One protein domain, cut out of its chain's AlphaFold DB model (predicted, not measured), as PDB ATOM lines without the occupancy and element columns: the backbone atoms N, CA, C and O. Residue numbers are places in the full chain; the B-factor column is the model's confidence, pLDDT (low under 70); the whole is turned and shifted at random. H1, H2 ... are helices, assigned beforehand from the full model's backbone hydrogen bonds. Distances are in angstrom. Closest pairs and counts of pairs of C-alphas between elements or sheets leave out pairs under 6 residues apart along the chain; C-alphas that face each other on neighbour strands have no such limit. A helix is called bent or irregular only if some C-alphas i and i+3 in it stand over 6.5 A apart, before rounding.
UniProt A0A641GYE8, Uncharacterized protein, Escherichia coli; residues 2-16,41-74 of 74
ATOM      1  N   ASN A   2      -7.777 -40.981  11.799       76.06
ATOM      2  CA  ASN A   2      -7.663 -39.661  11.163       76.06
ATOM      3  C   ASN A   2      -7.361 -39.799   9.650       76.06
ATOM      4  O   ASN A   2      -6.322 -40.341   9.299       76.06
ATOM      5  N   ASP A   3      -8.229 -39.321   8.749       83.19
ATOM      6  CA  ASP A   3      -8.077 -39.455   7.276       83.19
ATOM      7  C   ASP A   3      -6.723 -38.926   6.756       83.19
ATOM      8  O   ASP A   3      -6.094 -39.511   5.876       83.19
ATOM      9  N   LEU A   4      -6.220 -37.852   7.370       84.81
ATOM     10  CA  LEU A   4      -4.904 -37.293   7.057       84.81
ATOM     11  C   LEU A   4      -3.758 -38.277   7.347       84.81
ATOM     12  O   LEU A   4      -2.790 -38.327   6.595       84.81
ATOM     13  N   TYR A   5      -3.874 -39.065   8.415       83.56
ATOM     14  CA  TYR A   5      -2.850 -40.019   8.833       83.56
ATOM     15  C   TYR A   5      -2.710 -41.168   7.826       83.56
ATOM     16  O   TYR A   5      -1.605 -41.445   7.362       83.56
ATOM     17  N   PHE A   6      -3.828 -41.753   7.384       85.12
ATOM     18  CA  PHE A   6      -3.819 -42.794   6.348       85.12
ATOM     19  C   PHE A   6      -3.287 -42.301   5.005       85.12
ATOM     20  O   PHE A   6      -2.584 -43.035   4.310       85.12
ATOM     21  N   LYS A   7      -3.583 -41.049   4.639       90.12
ATOM     22  CA  LYS A   7      -3.028 -40.435   3.425       90.12
ATOM     23  C   LYS A   7      -1.509 -40.323   3.500       90.12
ATOM     24  O   LYS A   7      -0.836 -40.671   2.534       90.12
ATOM     25  N   VAL A   8      -0.967 -39.879   4.636       90.06
ATOM     26  CA  VAL A   8       0.488 -39.815   4.847       90.06
ATOM     27  C   VAL A   8       1.112 -41.207   4.739       90.06
ATOM     28  O   VAL A   8       2.094 -41.358   4.015       90.06
ATOM     29  N   LEU A   9       0.511 -42.223   5.368       90.50
ATOM     30  CA  LEU A   9       0.993 -43.603   5.273       90.50
ATOM     31  C   LEU A   9       0.984 -44.119   3.831       90.50
ATOM     32  O   LEU A   9       2.005 -44.591   3.349       90.50
ATOM     33  N   THR A  10      -0.128 -43.945   3.113       92.75
ATOM     34  CA  THR A  10      -0.254 -44.376   1.710       92.75
ATOM     35  C   THR A  10       0.836 -43.743   0.839       92.75
ATOM     36  O   THR A  10       1.413 -44.380  -0.041       92.75
ATOM     37  N   HIS A  11       1.150 -42.463   1.065       95.00
ATOM     38  CA  HIS A  11       2.240 -41.798   0.354       95.00
ATOM     39  C   HIS A  11       3.623 -42.334   0.756       95.00
ATOM     40  O   HIS A  11       4.477 -42.464  -0.122       95.00
ATOM     41  N   ALA A  12       3.840 -42.681   2.027       94.75
ATOM     42  CA  ALA A  12       5.080 -43.300   2.497       94.75
ATOM     43  C   ALA A  12       5.283 -44.710   1.912       94.75
ATOM     44  O   ALA A  12       6.373 -45.016   1.436       94.75
ATOM     45  N   GLU A  13       4.233 -45.532   1.854       94.56
ATOM     46  CA  GLU A  13       4.247 -46.860   1.223       94.56
ATOM     47  C   GLU A  13       4.579 -46.765  -0.268       94.56
ATOM     48  O   GLU A  13       5.469 -47.461  -0.761       94.56
ATOM     49  N   ASN A  14       3.929 -45.844  -0.985       96.75
ATOM     50  CA  ASN A  14       4.227 -45.592  -2.393       96.75
ATOM     51  C   ASN A  14       5.678 -45.127  -2.594       96.75
ATOM     52  O   ASN A  14       6.355 -45.588  -3.513       96.75
ATOM     53  N   ALA A  15       6.178 -44.237  -1.729       97.56
ATOM     54  CA  ALA A  15       7.568 -43.795  -1.768       97.56
ATOM     55  C   ALA A  15       8.540 -44.955  -1.501       97.56
ATOM     56  O   ALA A  15       9.556 -45.063  -2.188       97.56
ATOM     57  N   LEU A  16       8.209 -45.854  -0.567       97.69
ATOM     58  CA  LEU A  16       9.016 -47.032  -0.256       97.69
ATOM     59  C   LEU A  16       9.097 -47.985  -1.452       97.69
ATOM     60  O   LEU A  16      10.189 -48.444  -1.792       97.69
ATOM     61  N   ARG A  41      33.280 -45.312 -14.075       87.56
ATOM     62  CA  ARG A  41      32.572 -44.085 -13.684       87.56
ATOM     63  C   ARG A  41      31.090 -44.360 -13.435       87.56
ATOM     64  O   ARG A  41      30.540 -43.859 -12.452       87.56
ATOM     65  N   ASP A  42      30.468 -45.121 -14.325       88.62
ATOM     66  CA  ASP A  42      29.043 -45.433 -14.267       88.62
ATOM     67  C   ASP A  42      28.735 -46.367 -13.085       88.62
ATOM     68  O   ASP A  42      27.808 -46.095 -12.320       88.62
ATOM     69  N   ALA A  43      29.588 -47.365 -12.835       89.69
ATOM     70  CA  ALA A  43      29.548 -48.218 -11.648       89.69
ATOM     71  C   ALA A  43      29.689 -47.400 -10.356       89.69
ATOM     72  O   ALA A  43      28.886 -47.531  -9.430       89.69
ATOM     73  N   ASN A  44      30.675 -46.499 -10.298       91.81
ATOM     74  CA  ASN A  44      30.887 -45.633  -9.139       91.81
ATOM     75  C   ASN A  44      29.673 -44.735  -8.873       91.81
ATOM     76  O   ASN A  44      29.284 -44.546  -7.717       91.81
ATOM     77  N   LEU A  45      29.045 -44.200  -9.924       94.06
ATOM     78  CA  LEU A  45      27.844 -43.381  -9.786       94.06
ATOM     79  C   LEU A  45      26.642 -44.210  -9.316       94.06
ATOM     80  O   LEU A  45      25.954 -43.792  -8.385       94.06
ATOM     81  N   ALA A  46      26.406 -45.382  -9.907       94.31
ATOM     82  CA  ALA A  46      25.338 -46.289  -9.492       94.31
ATOM     83  C   ALA A  46      25.499 -46.705  -8.019       94.31
ATOM     84  O   ALA A  46      24.552 -46.597  -7.238       94.31
ATOM     85  N   GLY A  47      26.713 -47.080  -7.605       95.38
ATOM     86  CA  GLY A  47      27.032 -47.421  -6.217       95.38
ATOM     87  C   GLY A  47      26.838 -46.250  -5.245       95.38
ATOM     88  O   GLY A  47      26.274 -46.429  -4.161       95.38
ATOM     89  N   ALA A  48      27.236 -45.034  -5.633       97.25
ATOM     90  CA  ALA A  48      27.009 -43.834  -4.827       97.25
ATOM     91  C   ALA A  48      25.510 -43.524  -4.666       97.25
ATOM     92  O   ALA A  48      25.061 -43.208  -3.563       97.25
ATOM     93  N   LEU A  49      24.723 -43.663  -5.736       97.81
ATOM     94  CA  LEU A  49      23.271 -43.481  -5.690       97.81
ATOM     95  C   LEU A  49      22.596 -44.532  -4.798       97.81
ATOM     96  O   LEU A  49      21.755 -44.162  -3.983       97.81
ATOM     97  N   ILE A  50      23.000 -45.806  -4.881       97.94
ATOM     98  CA  ILE A  50      22.515 -46.867  -3.976       97.94
ATOM     99  C   ILE A  50      22.837 -46.517  -2.520       97.94
ATOM    100  O   ILE A  50      21.955 -46.572  -1.667       97.94
ATOM    101  N   THR A  51      24.068 -46.081  -2.239       97.94
ATOM    102  CA  THR A  51      24.510 -45.708  -0.882       97.94
ATOM    103  C   THR A  51      23.661 -44.582  -0.284       97.94
ATOM    104  O   THR A  51      23.383 -44.587   0.915       97.94
ATOM    105  N   LEU A  52      23.229 -43.618  -1.103       98.12
ATOM    106  CA  LEU A  52      22.336 -42.536  -0.676       98.12
ATOM    107  C   LEU A  52      20.872 -42.982  -0.552       98.12
ATOM    108  O   LEU A  52      20.136 -42.437   0.269       98.12
ATOM    109  N   LEU A  53      20.443 -43.954  -1.357       98.19
ATOM    110  CA  LEU A  53      19.063 -44.430  -1.410       98.19
ATOM    111  C   LEU A  53      18.727 -45.425  -0.289       98.19
ATOM    112  O   LEU A  53      17.626 -45.379   0.259       98.19
ATOM    113  N   ASP A  54      19.670 -46.287   0.088       98.12
ATOM    114  CA  ASP A  54      19.510 -47.278   1.159       98.12
ATOM    115  C   ASP A  54      18.993 -46.689   2.488       98.12
ATOM    116  O   ASP A  54      18.025 -47.233   3.031       98.12
ATOM    117  N   PRO A  55      19.537 -45.574   3.023       97.75
ATOM    118  CA  PRO A  55      18.991 -44.975   4.240       97.75
ATOM    119  C   PRO A  55      17.581 -44.405   4.041       97.75
ATOM    120  O   PRO A  55      16.769 -44.505   4.953       97.75
ATOM    121  N   VAL A  56      17.243 -43.866   2.863       97.44
ATOM    122  CA  VAL A  56      15.884 -43.363   2.579       97.44
ATOM    123  C   VAL A  56      14.867 -44.503   2.627       97.44
ATOM    124  O   VAL A  56      13.825 -44.377   3.266       97.44
ATOM    125  N   ILE A  57      15.186 -45.634   1.992       98.31
ATOM    126  CA  ILE A  57      14.358 -46.846   2.041       98.31
ATOM    127  C   ILE A  57      14.206 -47.319   3.486       98.31
ATOM    128  O   ILE A  57      13.097 -47.645   3.900       98.31
ATOM    129  N   LYS A  58      15.300 -47.336   4.258       97.50
ATOM    130  CA  LYS A  58      15.285 -47.772   5.657       97.50
ATOM    131  C   LYS A  58      14.360 -46.914   6.524       97.50
ATOM    132  O   LYS A  58      13.557 -47.475   7.258       97.50
ATOM    133  N   GLU A  59      14.456 -45.590   6.438       97.25
ATOM    134  CA  GLU A  59      13.615 -44.685   7.235       97.25
ATOM    135  C   GLU A  59      12.129 -44.793   6.849       97.25
ATOM    136  O   GLU A  59      11.260 -44.762   7.717       97.25
ATOM    137  N   LEU A  60      11.821 -44.983   5.560       96.19
ATOM    138  CA  LEU A  60      10.448 -45.225   5.100       96.19
ATOM    139  C   LEU A  60       9.893 -46.564   5.611       96.19
ATOM    140  O   LEU A  60       8.747 -46.625   6.049       96.19
ATOM    141  N   ASP A  61      10.700 -47.626   5.575       95.38
ATOM    142  CA  ASP A  61      10.343 -48.953   6.094       95.38
ATOM    143  C   ASP A  61      10.104 -48.909   7.614       95.38
ATOM    144  O   ASP A  61       9.138 -49.488   8.106       95.38
ATOM    145  N   GLU A  62      10.922 -48.156   8.354       94.25
ATOM    146  CA  GLU A  62      10.749 -47.958   9.796       94.25
ATOM    147  C   GLU A  62       9.486 -47.146  10.123       94.25
ATOM    148  O   GLU A  62       8.732 -47.515  11.023       94.25
ATOM    149  N   ALA A  63       9.192 -46.088   9.360       90.69
ATOM    150  CA  ALA A  63       7.969 -45.302   9.536       90.69
ATOM    151  C   ALA A  63       6.696 -46.151   9.356       90.69
ATOM    152  O   ALA A  63       5.733 -45.991  10.109       90.69
ATOM    153  N   ILE A  64       6.703 -47.077   8.392       90.69
ATOM    154  CA  ILE A  64       5.596 -48.014   8.154       90.69
ATOM    155  C   ILE A  64       5.527 -49.079   9.259       90.69
ATOM    156  O   ILE A  64       4.444 -49.386   9.744       90.69
ATOM    157  N   LYS A  65       6.662 -49.592   9.751       90.25
ATOM    158  CA  LYS A  65       6.673 -50.527  10.893       90.25
ATOM    159  C   LYS A  65       6.108 -49.918  12.171       90.25
ATOM    160  O   LYS A  65       5.360 -50.591  12.874       90.25
ATOM    161  N   ILE A  66       6.456 -48.665  12.472       87.44
ATOM    162  CA  ILE A  66       5.913 -47.937  13.630       87.44
ATOM    163  C   ILE A  66       4.386 -47.839  13.518       87.44
ATOM    164  O   ILE A  66       3.688 -48.017  14.515       87.44
ATOM    165  N   HIS A  67       3.865 -47.605  12.307       78.44
ATOM    166  CA  HIS A  67       2.429 -47.692  12.050       78.44
ATOM    167  C   HIS A  67       1.900 -49.092  12.375       78.44
ATOM    168  O   HIS A  67       1.020 -49.217  13.218       78.44
ATOM    169  N   ASP A  68       2.451 -50.149  11.784       80.06
ATOM    170  CA  ASP A  68       1.896 -51.500  11.932       80.06
ATOM    171  C   ASP A  68       1.929 -52.016  13.380       80.06
ATOM    172  O   ASP A  68       0.990 -52.673  13.827       80.06
ATOM    173  N   GLN A  69       2.961 -51.656  14.149       74.06
ATOM    174  CA  GLN A  69       3.059 -51.981  15.576       74.06
ATOM    175  C   GLN A  69       1.988 -51.271  16.414       74.06
ATOM    176  O   GLN A  69       1.451 -51.867  17.350       74.06
ATOM    177  N   SER A  70       1.610 -50.041  16.047       60.62
ATOM    178  CA  SER A  70       0.560 -49.292  16.750       60.62
ATOM    179  C   SER A  70      -0.835 -49.925  16.633       60.62
ATOM    180  O   SER A  70      -1.673 -49.681  17.493       60.62
ATOM    181  N   TYR A  71      -1.074 -50.796  15.643       57.56
ATOM    182  CA  TYR A  71      -2.325 -51.565  15.515       57.56
ATOM    183  C   TYR A  71      -2.314 -52.898  16.271       57.56
ATOM    184  O   TYR A  71      -3.367 -53.503  16.439       57.56
ATOM    185  N   THR A  72      -1.146 -53.391  16.690       56.22
ATOM    186  CA  THR A  72      -1.029 -54.649  17.453       56.22
ATOM    187  C   THR A  72      -1.075 -54.461  18.969       56.22
ATOM    188  O   THR A  72      -1.199 -55.449  19.691       56.22
ATOM    189  N   GLU A  73      -0.965 -53.221  19.452       53.94
ATOM    190  CA  GLU A  73      -1.052 -52.868  20.877       53.94
ATOM    191  C   GLU A  73      -2.438 -52.326  21.299       53.94
ATOM    192  O   GLU A  73      -2.646 -52.070  22.487       53.94
ATOM    193  N   GLU A  74      -3.386 -52.187  20.358       47.50
ATOM    194  CA  GLU A  74      -4.823 -51.924  20.602       47.50
ATOM    195  C   GLU A  74      -5.652 -53.221  20.622       47.50
ATOM    196  O   GLU A  74      -6.585 -53.305  21.458       47.50
TER     197      GLU A  74
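AT A GLANCE: This is residues 2 to 16 and 41 to 74 of the 74 residues of an uncharacterized protein of Escherichia coli (UniProt A0A641GYE8). One long helix, H2, makes the length of a rod, and a shorter helix, H1, packs along one side of it at a shallow tilt, running the opposite way, against residues 57 to 64 of H2 alone. The first part of H2, residues 41 to 55, sticks out free. The printed part has 49 residues with two named helices, H1 then H2, and no named strand: all helix. It is only just extended, close to loose, with a radius of gyration of the C-alphas of 14.9 A and spans of 50 by 20 by 9 A.

IN THESE COORDINATES: H1, residues 3 to 16, begins at C-alpha 3 (-8.077, -39.455, 7.276) and is 20.2 A long from first to last C-alpha. H2, residues 41 to 70, is 44.5 A long and ends at C-alpha 70 (0.560, -49.292, 16.750). H2 is neither bent nor irregular, but only just: C-alphas 52 and 55 are 6.4 A apart.

HOW THE PARTS SIT: H1 and H2 touch, H2 with residues 57 to 64 alone; the closest C-alphas, of Leu 16 and Ile 57, are 5.8 A apart. They run opposite ways at a shallow tilt of 31 degrees. Every O i to N i+4 pair is within hydrogen-bond range in H1, and 24 of 26 in H2.

THE WHOLE: The C-alphas farthest apart, of Arg 41 and Glu 74, are 51.3 A apart. Residues 17 to 40 are not printed; C-alphas 16 and 41 stand 27.3 A apart across the cut. Residues 70 to 74 have pLDDT under 70.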